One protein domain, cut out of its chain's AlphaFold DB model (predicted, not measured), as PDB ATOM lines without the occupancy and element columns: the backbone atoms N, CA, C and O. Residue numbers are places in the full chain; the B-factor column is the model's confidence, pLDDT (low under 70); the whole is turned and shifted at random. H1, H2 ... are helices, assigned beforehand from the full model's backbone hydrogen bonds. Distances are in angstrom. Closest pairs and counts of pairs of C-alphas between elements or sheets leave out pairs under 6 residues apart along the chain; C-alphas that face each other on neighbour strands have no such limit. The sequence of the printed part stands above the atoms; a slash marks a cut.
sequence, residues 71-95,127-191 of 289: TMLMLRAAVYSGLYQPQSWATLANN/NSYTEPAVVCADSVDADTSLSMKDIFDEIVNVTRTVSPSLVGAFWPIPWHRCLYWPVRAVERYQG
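This is residues 71 to 95 and 127 to 191 of the 289 residues of the protein "Abhydrolase_4 domain-containing protein" of Pycnoporus cinnabarinus (UniProt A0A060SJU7). The longest helix, H4, runs beside the packed pair H5 and H3; the hairpin H1 and H2 makes the far end. The printed part has 90 residues with five named helices, H1 to H5 in order. It is all helix and loose, radius of gyration of the C-alphas 16.4 A, spans 49 by 28 by 28 A.

H4, residues 148 to 161, is near H5, residues 173 to 180. H5 touches H3, residues 130 to 138, closest at the C-alphas of Cys 136 and Cys 178, 5.0 A. H1, residues 72 to 83, touches H2, residues 86 to 95, closest at C-alphas 82 and 92, 6.8 A. Every O i to N i+4 pair is within hydrogen-bond range in H1, H3 and H4; H2 has 4 of 6, H5 0 of 4 with 4 of 5 O i to N i+3.

H4, 20.0 A long, begins at C-alpha 148, (138.701, 132.454, 108.275); H5 ends at C-alpha 180, (128.701, 130.175, 108.020).

Across the cut C-alphas 95 and 127 are 31.1 A apart. The H4 to H5 link is long; 28 residues have pLDDT under 70.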
ATOM      1  N   THR A  71     126.063 156.097 104.351       57.16
ATOM      2  CA  THR A  71     127.310 155.329 104.449       57.16
ATOM      3  C   THR A  71     127.917 155.134 103.060       57.16
ATOM      4  O   THR A  71     127.206 155.104 102.054       57.16
ATOM      5  N   MET A  72     129.237 154.931 102.981       59.84
ATOM      6  CA  MET A  72     129.912 154.582 101.719       59.84
ATOM      7  C   MET A  72     129.293 153.333 101.062       59.84
ATOM      8  O   MET A  72     129.254 153.226  99.839       59.84
ATOM      9  N   LEU A  73     128.766 152.403 101.867       60.06
ATOM     10  CA  LEU A  73     128.050 151.228 101.377       60.06
ATOM     11  C   LEU A  73     126.735 151.604 100.678       60.06
ATOM     12  O   LEU A  73     126.446 151.068  99.615       60.06
ATOM     13  N   MET A  74     125.973 152.551 101.233       59.94
ATOM     14  CA  MET A  74     124.727 153.034 100.626       59.94
ATOM     15  C   MET A  74     124.983 153.765  99.303       59.94
ATOM     16  O   MET A  74     124.251 153.540  98.346       59.94
ATOM     17  N   LEU A  75     126.052 154.566  99.209       65.81
ATOM     18  CA  LEU A  75     126.441 155.219  97.949       65.81
ATOM     19  C   LEU A  75     126.849 154.202  96.883       65.81
ATOM     20  O   LEU A  75     126.410 154.296  95.740       65.81
ATOM     21  N   ARG A  76     127.657 153.204  97.253       68.38
ATOM     22  CA  ARG A  76     128.066 152.136  96.329       68.38
ATOM     23  C   ARG A  76     126.874 151.317  95.848       68.38
ATOM     24  O   ARG A  76     126.792 151.042  94.657       68.38
ATOM     25  N   ALA A  77     125.942 150.983  96.742       66.75
ATOM     26  CA  ALA A  77     124.714 150.280  96.385       66.75
ATOM     27  C   ALA A  77     123.838 151.112  95.433       66.75
ATOM     28  O   ALA A  77     123.375 150.585  94.429       66.75
ATOM     29  N   ALA A  78     123.673 152.414  95.690       67.94
ATOM     30  CA  ALA A  78     122.900 153.306  94.825       67.94
ATOM     31  C   ALA A  78     123.520 153.444  93.424       67.94
ATOM     32  O   ALA A  78     122.817 153.307  92.424       67.94
ATOM     33  N   VAL A  79     124.843 153.641  93.342       72.06
ATOM     34  CA  VAL A  79     125.566 153.666  92.061       72.06
ATOM     35  C   VAL A  79     125.408 152.328  91.344       72.06
ATOM     36  O   VAL A  79     125.039 152.312  90.176       72.06
ATOM     37  N   TYR A  80     125.614 151.208  92.041       72.81
ATOM     38  CA  TYR A  80     125.471 149.873  91.464       72.81
ATOM     39  C   TYR A  80     124.063 149.622  90.910       72.81
ATOM     40  O   TYR A  80     123.926 149.210  89.762       72.81
ATOM     41  N   SER A  81     123.012 149.938  91.671       70.38
ATOM     42  CA  SER A  81     121.627 149.822  91.205       70.38
ATOM     43  C   SER A  81     121.326 150.739  90.017       70.38
ATOM     44  O   SER A  81     120.623 150.329  89.097       70.38
ATOM     45  N   GLY A  82     121.876 151.955  89.995       70.19
ATOM     46  CA  GLY A  82     121.734 152.873  88.863       70.19
ATOM     47  C   GLY A  82     122.412 152.370  87.583       70.19
ATOM     48  O   GLY A  82     121.906 152.602  86.484       70.19
ATOM     49  N   LEU A  83     123.511 151.614  87.702       76.00
ATOM     50  CA  LEU A  83     124.217 151.048  86.547       76.00
ATOM     51  C   LEU A  83     123.367 150.046  85.745       76.00
ATOM     52  O   LEU A  83     123.569 149.941  84.539       76.00
ATOM     53  N   TYR A  84     122.363 149.399  86.349       71.25
ATOM     54  CA  TYR A  84     121.437 148.497  85.638       71.25
ATOM     55  C   TYR A  84     120.489 149.206  84.670       71.25
ATOM     56  O   TYR A  84     119.858 148.555  83.837       71.25
ATOM     57  N   GLN A  85     120.328 150.524  84.797       72.19
ATOM     58  CA  GLN A  85     119.361 151.290  84.018       72.19
ATOM     59  C   GLN A  85     120.070 152.393  83.224       72.19
ATOM     60  O   GLN A  85     120.088 153.540  83.677       72.19
ATOM     61  N   PRO A  86     120.621 152.086  82.032       72.00
ATOM     62  CA  PRO A  86     121.336 153.046  81.183       72.00
ATOM     63  C   PRO A  86     120.567 154.333  80.888       72.00
ATOM     64  O   PRO A  86     121.126 155.425  80.909       72.00
ATOM     65  N   GLN A  87     119.251 154.222  80.714       67.81
ATOM     66  CA  GLN A  87     118.336 155.348  80.530       67.81
ATOM     67  C   GLN A  87     118.329 156.342  81.702       67.81
ATOM     68  O   GLN A  87     117.914 157.488  81.550       67.81
ATOM     69  N   SER A  88     118.758 155.908  82.887       70.00
ATOM     70  CA  SER A  88     118.816 156.738  84.086       70.00
ATOM     71  C   SER A  88     120.197 157.347  84.320       70.00
ATOM     72  O   SER A  88     120.326 158.192  85.198       70.00
ATOM     73  N   TRP A  89     121.221 156.991  83.536       76.88
ATOM     74  CA  TRP A  89     122.603 157.398  83.803       76.88
ATOM     75  C   TRP A  89     122.837 158.900  83.717       76.88
ATOM     76  O   TRP A  89     123.515 159.448  84.581       76.88
ATOM     77  N   ALA A  90     122.231 159.592  82.749       70.75
ATOM     78  CA  ALA A  90     122.266 161.054  82.707       70.75
ATOM     79  C   ALA A  90     121.672 161.668  83.985       70.75
ATOM     80  O   ALA A  90     122.195 162.646  84.512       70.75
ATOM     81  N   THR A  91     120.603 161.068  84.514       65.62
ATOM     82  CA  THR A  91     119.972 161.500  85.770       65.62
ATOM     83  C   THR A  91     120.843 161.145  86.975       65.62
ATOM     84  O   THR A  91     120.963 161.952  87.893       65.62
ATOM     85  N   LEU A  92     121.508 159.987  86.946       66.69
ATOM     86  CA  LEU A  92     122.456 159.547  87.966       66.69
ATOM     87  C   LEU A  92     123.665 160.482  88.065       66.69
ATOM     88  O   LEU A  92     124.060 160.879  89.159       66.69
ATOM     89  N   ALA A  93     124.209 160.872  86.913       68.19
ATOM     90  CA  ALA A  93     125.357 161.760  86.798       68.19
ATOM     91  C   ALA A  93     125.015 163.225  87.110       68.19
ATOM     92  O   ALA A  93     125.808 163.899  87.763       68.19
ATOM     93  N   ASN A  94     123.848 163.716  86.671       60.34
ATOM     94  CA  ASN A  94     123.483 165.126  86.828       60.34
ATOM     95  C   ASN A  94     122.739 165.436  88.130       60.34
ATOM     96  O   ASN A  94     122.913 166.529  88.660       60.34
ATOM     97  N   ASN A  95     121.900 164.523  88.631       54.34
ATOM     98  CA  ASN A  95     120.933 164.842  89.682       54.34
ATOM     99  C   ASN A  95     121.008 163.916  90.909       54.34
ATOM    100  O   ASN A  95     120.966 164.445  92.014       54.34
ATOM    101  N   ASN A 127     114.012 139.856 108.350       56.47
ATOM    102  CA  ASN A 127     114.959 139.817 107.242       56.47
ATOM    103  C   ASN A 127     114.629 138.595 106.375       56.47
ATOM    104  O   ASN A 127     114.479 137.487 106.895       56.47
ATOM    105  N   SER A 128     114.486 138.791 105.064       69.81
ATOM    106  CA  SER A 128     114.309 137.663 104.154       69.81
ATOM    107  C   SER A 128     115.611 136.869 104.104       69.81
ATOM    108  O   SER A 128     116.642 137.373 103.661       69.81
ATOM    109  N   TYR A 129     115.561 135.624 104.565       75.56
ATOM    110  CA  TYR A 129     116.662 134.668 104.438       75.56
ATOM    111  C   TYR A 129     116.607 133.898 103.115       75.56
ATOM    112  O   TYR A 129     117.440 133.030 102.894       75.56
ATOM    113  N   THR A 130     115.645 134.196 102.239       81.81
ATOM    114  CA  THR A 130     115.410 133.434 101.008       81.81
ATOM    115  C   THR A 130     116.611 133.464 100.067       81.81
ATOM    116  O   THR A 130     117.054 132.409  99.639       81.81
ATOM    117  N   GLU A 131     117.166 134.643  99.782       80.44
ATOM    118  CA  GLU A 131     118.331 134.779  98.894       80.44
ATOM    119  C   GLU A 131     119.552 133.989  99.403       80.44
ATOM    120  O   GLU A 131     120.013 133.112  98.675       80.44
ATOM    121  N   PRO A 132     120.054 134.192 100.640       81.19
ATOM    122  CA  PRO A 132     121.180 133.398 101.123       81.19
ATOM    123  C   PRO A 132     120.829 131.913 101.278       81.19
ATOM    124  O   PRO A 132     121.692 131.073 101.060       81.19
ATOM    125  N   ALA A 133     119.576 131.557 101.583       84.88
ATOM    126  CA  ALA A 133     119.168 130.154 101.625       84.88
ATOM    127  C   ALA A 133     119.309 129.462 100.267       84.88
ATOM    128  O   ALA A 133     119.808 128.342 100.226       84.88
ATOM    129  N   VAL A 134     118.889 130.117  99.181       85.00
ATOM    130  CA  VAL A 134     118.977 129.576  97.816       85.00
ATOM    131  C   VAL A 134     120.427 129.568  97.337       85.00
ATOM    132  O   VAL A 134     120.945 128.515  96.983       85.00
ATOM    133  N   VAL A 135     121.127 130.701  97.429       85.75
ATOM    134  CA  VAL A 135     122.517 130.814  96.955       85.75
ATOM    135  C   VAL A 135     123.426 129.796  97.644       85.75
ATOM    136  O   VAL A 135     124.234 129.139  96.989       85.75
ATOM    137  N   CYS A 136     123.281 129.612  98.957       85.81
ATOM    138  CA  CYS A 136     124.097 128.654  99.701       85.81
ATOM    139  C   CYS A 136     123.632 127.202  99.548       85.81
ATOM    140  O   CYS A 136     124.412 126.293  99.815       85.81
ATOM    141  N   ALA A 137     122.387 126.971  99.131       85.88
ATOM    142  CA  ALA A 137     121.914 125.650  98.731       85.88
ATOM    143  C   ALA A 137     122.498 125.223  97.372       85.88
ATOM    144  O   ALA A 137     122.791 124.042  97.192       85.88
ATOM    145  N   ASP A 138     122.710 126.172  96.458       86.12
ATOM    146  CA  ASP A 138     123.231 125.918  95.108       86.12
ATOM    147  C   ASP A 138     124.769 125.932  95.035       86.12
ATOM    148  O   ASP A 138     125.368 125.323  94.142       86.12
ATOM    149  N   SER A 139     125.424 126.583  95.998       84.06
ATOM    150  CA  SER A 139     126.885 126.692  96.075       84.06
ATOM    151  C   SER A 139     127.551 125.442  96.662       84.06
ATOM    152  O   SER A 139     126.938 124.642  97.368       84.06
ATOM    153  N   VAL A 140     128.845 125.280  96.375       82.44
ATOM    154  CA  VAL A 140     129.692 124.278  97.039       82.44
ATOM    155  C   VAL A 140     130.021 124.744  98.458       82.44
ATOM    156  O   VAL A 140     130.141 125.944  98.721       82.44
ATOM    157  N   ASP A 141     130.173 123.784  99.366       73.19
ATOM    158  CA  ASP A 141     130.574 124.043 100.744       73.19
ATOM    159  C   ASP A 141     131.942 124.718 100.814       73.19
ATOM    160  O   ASP A 141     132.837 124.449 100.011       73.19
ATOM    161  N   ALA A 142     132.104 125.582 101.816       69.31
ATOM    162  CA  ALA A 142     133.389 126.187 102.115       69.31
ATOM    163  C   ALA A 142     134.441 125.098 102.365       69.31
ATOM    164  O   ALA A 142     134.197 124.152 103.119       69.31
ATOM    165  N   ASP A 143     135.613 125.255 101.753       74.56
ATOM    166  CA  ASP A 143     136.740 124.361 101.974       74.56
ATOM    167  C   ASP A 143     137.171 124.419 103.446       74.56
ATOM    168  O   ASP A 143     137.658 125.436 103.939       74.56
ATOM    169  N   THR A 144     136.992 123.303 104.152       72.50
ATOM    170  CA  THR A 144     137.317 123.175 105.579       72.50
ATOM    171  C   THR A 144     138.814 123.271 105.881       72.50
ATOM    172  O   THR A 144     139.185 123.364 107.050       72.50
ATOM    173  N   SER A 145     139.677 123.215 104.862       80.12
ATOM    174  CA  SER A 145     141.122 123.392 105.012       80.12
ATOM    175  C   SER A 145     141.550 124.862 105.105       80.12
ATOM    176  O   SER A 145     142.646 125.140 105.593       80.12
ATOM    177  N   LEU A 146     140.691 125.801 104.692       78.56
ATOM    178  CA  LEU A 146     140.966 127.235 104.734       78.56
ATOM    179  C   LEU A 146     140.601 127.830 106.096       78.56
ATOM    180  O   LEU A 146     139.547 127.543 106.669       78.56
ATOM    181  N   SER A 147     141.449 128.719 106.617       80.25
ATOM    182  CA  SER A 147     141.105 129.494 107.807       80.25
ATOM    183  C   SER A 147     140.202 130.681 107.454       80.25
ATOM    184  O   SER A 147     140.213 131.194 106.334       80.25
ATOM    185  N   MET A 148     139.465 131.204 108.442       75.00
ATOM    186  CA  MET A 148     138.701 132.454 108.275       75.00
ATOM    187  C   MET A 148     139.580 133.625 107.813       75.00
ATOM    188  O   MET A 148     139.094 134.527 107.136       75.00
ATOM    189  N   LYS A 149     140.870 133.611 108.175       78.12
ATOM    190  CA  LYS A 149     141.833 134.618 107.737       78.12
ATOM    191  C   LYS A 149     142.131 134.482 106.243       78.12
ATOM    192  O   LYS A 149     142.123 135.495 105.559       78.12
ATOM    193  N   ASP A 150     142.349 133.265 105.746       81.50
ATOM    194  CA  ASP A 150     142.659 133.028 104.327       81.50
ATOM    195  C   ASP A 150     141.497 133.469 103.434       81.50
ATOM    196  O   ASP A 150     141.685 134.159 102.437       81.50
ATOM    197  N   ILE A 151     140.272 133.159 103.865       76.38
ATOM    198  CA  ILE A 151     139.048 133.598 103.195       76.38
ATOM    199  C   ILE A 151     138.922 135.129 103.215       76.38
ATOM    200  O   ILE A 151     138.597 135.742 102.200       76.38
ATOM    201  N   PHE A 152     139.172 135.768 104.363       78.75
ATOM    202  CA  PHE A 152     139.101 137.226 104.476       78.75
ATOM    203  C   PHE A 152     140.155 137.925 103.609       78.75
ATOM    204  O   PHE A 152     139.841 138.912 102.943       78.75
ATOM    205  N   ASP A 153     141.383 137.407 103.589       80.88
ATOM    206  CA  ASP A 153     142.466 137.940 102.766       80.88
ATOM    207  C   ASP A 153     142.129 137.837 101.275       80.88
ATOM    208  O   ASP A 153     142.364 138.797 100.540       80.88
ATOM    209  N   GLU A 154     141.500 136.740 100.841       79.69
ATOM    210  CA  GLU A 154     141.052 136.579  99.454       79.69
ATOM    211  C   GLU A 154     139.930 137.561  99.091       79.69
ATOM    212  O   GLU A 154     140.009 138.241  98.068       79.69
ATOM    213  N   ILE A 155     138.931 137.742  99.964       75.75
ATOM    214  CA  ILE A 155     137.869 138.745  99.762       75.75
ATOM    215  C   ILE A 155     138.473 140.149  99.620       75.75
ATOM    216  O   ILE A 155     138.076 140.920  98.739       75.75
ATOM    217  N   VAL A 156     139.442 140.500 100.471       78.31
ATOM    218  CA  VAL A 156     140.135 141.795 100.413       78.31
ATOM    219  C   VAL A 156     140.960 141.920  99.132       78.31
ATOM    220  O   VAL A 156     140.947 142.990  98.516       78.31
ATOM    221  N   ASN A 157     141.657 140.860  98.725       81.50
ATOM    222  CA  ASN A 157     142.454 140.821  97.504       81.50
ATOM    223  C   ASN A 157     141.573 141.047  96.268       81.50
ATOM    224  O   ASN A 157     141.785 142.022  95.550       81.50
ATOM    225  N   VAL A 158     140.523 140.239  96.088       74.81
ATOM    226  CA  VAL A 158     139.556 140.353  94.980       74.81
ATOM    227  C   VAL A 158     138.894 141.728  94.958       74.81
ATOM    228  O   VAL A 158     138.805 142.366  93.907       74.81
ATOM    229  N   THR A 159     138.490 142.240  96.124       71.69
ATOM    230  CA  THR A 159     137.915 143.588  96.225       71.69
ATOM    231  C   THR A 159     138.888 144.646  95.707       71.69
ATOM    232  O   THR A 159     138.462 145.580  95.037       71.69
ATOM    233  N   ARG A 160     140.187 144.521  95.995       75.25
ATOM    234  CA  ARG A 160     141.210 145.504  95.606       75.25
ATOM    235  C   ARG A 160     141.693 145.362  94.167       75.25
ATOM    236  O   ARG A 160     142.152 146.360  93.622       75.25
ATOM    237  N   THR A 161     141.636 144.172  93.578       77.94
ATOM    238  CA  THR A 161     142.192 143.900  92.243       77.94
ATOM    239  C   THR A 161     141.138 143.956  91.143       77.94
ATOM    240  O   THR A 161     141.411 144.512  90.085       77.94
ATOM    241  N   VAL A 162     139.930 143.441  91.393       72.06
ATOM    242  CA  VAL A 162     138.878 143.300  90.370       72.06
ATOM    243  C   VAL A 162     137.980 144.535  90.296       72.06
ATOM    244  O   VAL A 162     137.675 145.031  89.217       72.06
ATOM    245  N   SER A 163     137.547 145.067  91.445       66.31
ATOM    246  CA  SER A 163     136.721 146.283  91.497       66.31
ATOM    247  C   SER A 163     137.065 147.128  92.733       66.31
ATOM    248  O   SER A 163     136.276 147.183  93.685       66.31
ATOM    249  N   PRO A 164     138.225 147.824  92.706       61.22
ATOM    250  CA  PRO A 164     138.793 148.537  93.859       61.22
ATOM    251  C   PRO A 164     137.861 149.589  94.478       61.22
ATOM    252  O   PRO A 164     138.006 149.944  95.650       61.22
ATOM    253  N   SER A 165     136.918 150.110  93.689       58.56
ATOM    254  CA  SER A 165     136.271 151.394  93.973       58.56
ATOM    255  C   SER A 165     134.755 151.316  94.171       58.56
ATOM    256  O   SER A 165     134.199 152.180  94.850       58.56
ATOM    257  N   LEU A 166     134.076 150.318  93.592       62.06
ATOM    258  CA  LEU A 166     132.614 150.353  93.435       62.06
ATOM    259  C   LEU A 166     131.920 149.063  93.879       62.06
ATOM    260  O   LEU A 166     131.154 149.092  94.839       62.06
ATOM    261  N   VAL A 167     132.185 147.945  93.205       63.50
ATOM    262  CA  VAL A 167     131.294 146.773  93.241       63.50
ATOM    263  C   VAL A 167     131.881 145.618  94.057       63.50
ATOM    264  O   VAL A 167     131.134 144.872  94.684       63.50
ATOM    265  N   GLY A 168     133.214 145.517  94.142       60.84
ATOM    266  CA  GLY A 168     133.910 144.372  94.749       60.84
ATOM    267  C   GLY A 168     133.598 144.153  96.231       60.84
ATOM    268  O   GLY A 168     133.489 143.019  96.679       60.84
ATOM    269  N   ALA A 169     133.359 145.231  96.983       60.28
ATOM    270  CA  ALA A 169     133.007 145.152  98.403       60.28
ATOM    271  C   ALA A 169     131.517 144.836  98.660       60.28
ATOM    272  O   ALA A 169     131.141 144.595  99.805       60.28
ATOM    273  N   PHE A 170     130.664 144.907  97.632       62.53
ATOM    274  CA  PHE A 170     129.205 144.839  97.763       62.53
ATOM    275  C   PHE A 170     128.593 143.613  97.075       62.53
ATOM    276  O   PHE A 170     127.785 142.912  97.673       62.53
ATOM    277  N   TRP A 171     128.973 143.337  95.830       64.94
ATOM    278  CA  TRP A 171     128.321 142.330  94.992       64.94
ATOM    279  C   TRP A 171     128.417 140.880  95.495       64.94
ATOM    280  O   TRP A 171     127.393 140.200  95.491       64.94
ATOM    281  N   PRO A 172     129.551 140.393  96.039       68.06
ATOM    282  CA  PRO A 172     129.635 139.011  96.517       68.06
ATOM    283  C   PRO A 172     129.056 138.803  97.931       68.06
ATOM    284  O   PRO A 172     129.175 137.711  98.492       68.06
ATOM    285  N   ILE A 173     128.407 139.816  98.534       69.44
ATOM    286  CA  ILE A 173     127.858 139.729  99.900       69.44
ATOM    287  C   ILE A 173     126.941 138.510 100.101       69.44
ATOM    288  O   ILE A 173     127.113 137.856 101.134       69.44
ATOM    289  N   PRO A 174     125.997 138.167  99.196       70.19
ATOM    290  CA  PRO A 174     125.151 136.986  99.375       70.19
ATOM    291  C   PRO A 174     125.957 135.683  99.493       70.19
ATOM    292  O   PRO A 174     125.685 134.884 100.389       70.19
ATOM    293  N   TRP A 175     127.005 135.517  98.681       74.81
ATOM    294  CA  TRP A 175     127.875 134.335  98.676       74.81
ATOM    295  C   TRP A 175     128.793 134.259  99.898       74.81
ATOM    296  O   TRP A 175     129.003 133.175 100.441       74.81
ATOM    297  N   HIS A 176     129.275 135.393 100.417       76.25
ATOM    298  CA  HIS A 176     130.071 135.411 101.654       76.25
ATOM    299  C   HIS A 176     129.312 134.825 102.856       76.25
ATOM    300  O   HIS A 176     129.929 134.348 103.809       76.25
ATOM    301  N   ARG A 177     127.970 134.831 102.830       77.38
ATOM    302  CA  ARG A 177     127.150 134.247 103.904       77.38
ATOM    303  C   ARG A 177     127.204 132.720 103.937       77.38
ATOM    304  O   ARG A 177     126.966 132.131 104.988       77.38
ATOM    305  N   CYS A 178     127.557 132.081 102.823       80.38
ATOM    306  CA  CYS A 178     127.555 130.624 102.697       80.38
ATOM    307  C   CYS A 178     128.603 129.931 103.569       80.38
ATOM    308  O   CYS A 178     128.380 128.810 104.029       80.38
ATOM    309  N   LEU A 179     129.681 130.644 103.904       77.50
ATOM    310  CA  LEU A 179     130.760 130.176 104.774       77.50
ATOM    311  C   LEU A 179     130.281 129.747 106.165       77.50
ATOM    312  O   LEU A 179     130.805 128.801 106.740       77.50
ATOM    313  N   TYR A 180     129.276 130.440 106.700       76.69
ATOM    314  CA  TYR A 180     128.701 130.175 108.020       76.69
ATOM    315  C   TYR A 180     127.232 129.752 107.934       76.69
ATOM    316  O   TYR A 180     126.534 129.701 108.950       76.69
ATOM    317  N   TRP A 181     126.739 129.462 106.727       83.69
ATOM    318  CA  TRP A 181     125.367 129.015 106.545       83.69
ATOM    319  C   TRP A 181     125.190 127.647 107.229       83.69
ATOM    320  O   TRP A 181     126.009 126.763 106.997       83.69
ATOM    321  N   PRO A 182     124.181 127.437 108.091       82.12
ATOM    322  CA  PRO A 182     124.126 126.235 108.933       82.12
ATOM    323  C   PRO A 182     123.482 125.019 108.258       82.12
ATOM    324  O   PRO A 182     123.581 123.908 108.772       82.12
ATOM    325  N   VAL A 183     122.787 125.215 107.134       82.50
ATOM    326  CA  VAL A 183     122.007 124.170 106.452       82.50
ATOM    327  C   VAL A 183     122.574 123.932 105.056       82.50
ATOM    328  O   VAL A 183     123.086 124.860 104.433       82.50
ATOM    329  N   ARG A 184     122.491 122.698 104.556       82.25
ATOM    330  CA  ARG A 184     122.913 122.331 103.200       82.25
ATOM    331  C   ARG A 184     121.790 121.671 102.426       82.25
ATOM    332  O   ARG A 184     120.930 121.014 103.013       82.25
ATOM    333  N   ALA A 185     121.801 121.876 101.113       83.25
ATOM    334  CA  ALA A 185     120.862 121.224 100.219       83.25
ATOM    335  C   ALA A 185     121.139 119.720 100.172       83.25
ATOM    336  O   ALA A 185     122.271 119.294  99.958       83.25
ATOM    337  N   VAL A 186     120.086 118.923 100.349       85.81
ATOM    338  CA  VAL A 186     120.162 117.459 100.244       85.81
ATOM    339  C   VAL A 186     120.326 117.026  98.784       85.81
ATOM    340  O   VAL A 186     121.077 116.101  98.493       85.81
ATOM    341  N   GLU A 187     119.662 117.724  97.861       86.69
ATOM    342  CA  GLU A 187     119.598 117.382  96.434       86.69
ATOM    343  C   GLU A 187     120.161 118.511  95.561       86.69
ATOM    344  O   GLU A 187     119.514 118.992  94.632       86.69
ATOM    345  N   ARG A 188     121.380 118.972  95.862       87.31
ATOM    346  CA  ARG A 188     122.049 119.969  95.016       87.31
ATOM    347  C   ARG A 188     122.369 119.360  93.652       87.31
ATOM    348  O   ARG A 188     123.073 118.350  93.580       87.31
ATOM    349  N   TYR A 189     121.898 119.981  92.574       86.31
ATOM    350  CA  TYR A 189     122.241 119.554  91.221       86.31
ATOM    351  C   TYR A 189     123.702 119.904  90.913       86.31
ATOM    352  O   TYR A 189     124.106 121.060  91.000       86.31
ATOM    353  N   GLN A 190     124.504 118.901  90.565       87.00
ATOM    354  CA  GLN A 190     125.946 119.051  90.307       87.00
ATOM    355  C   GLN A 190     126.285 118.883  88.821       87.00
ATOM    356  O   GLN A 190     127.442 118.688  88.460       87.00
ATOM    357  N   GLY A 191     125.263 118.926  87.963       88.00
ATOM    358  CA  GLY A 191     125.373 118.565  86.561       88.00
ATOM    359  C   GLY A 191     125.104 117.075  86.294       88.00
ATOM    360  O   GLY A 191     124.558 116.358  87.140       88.00
TER     361      GLY A 191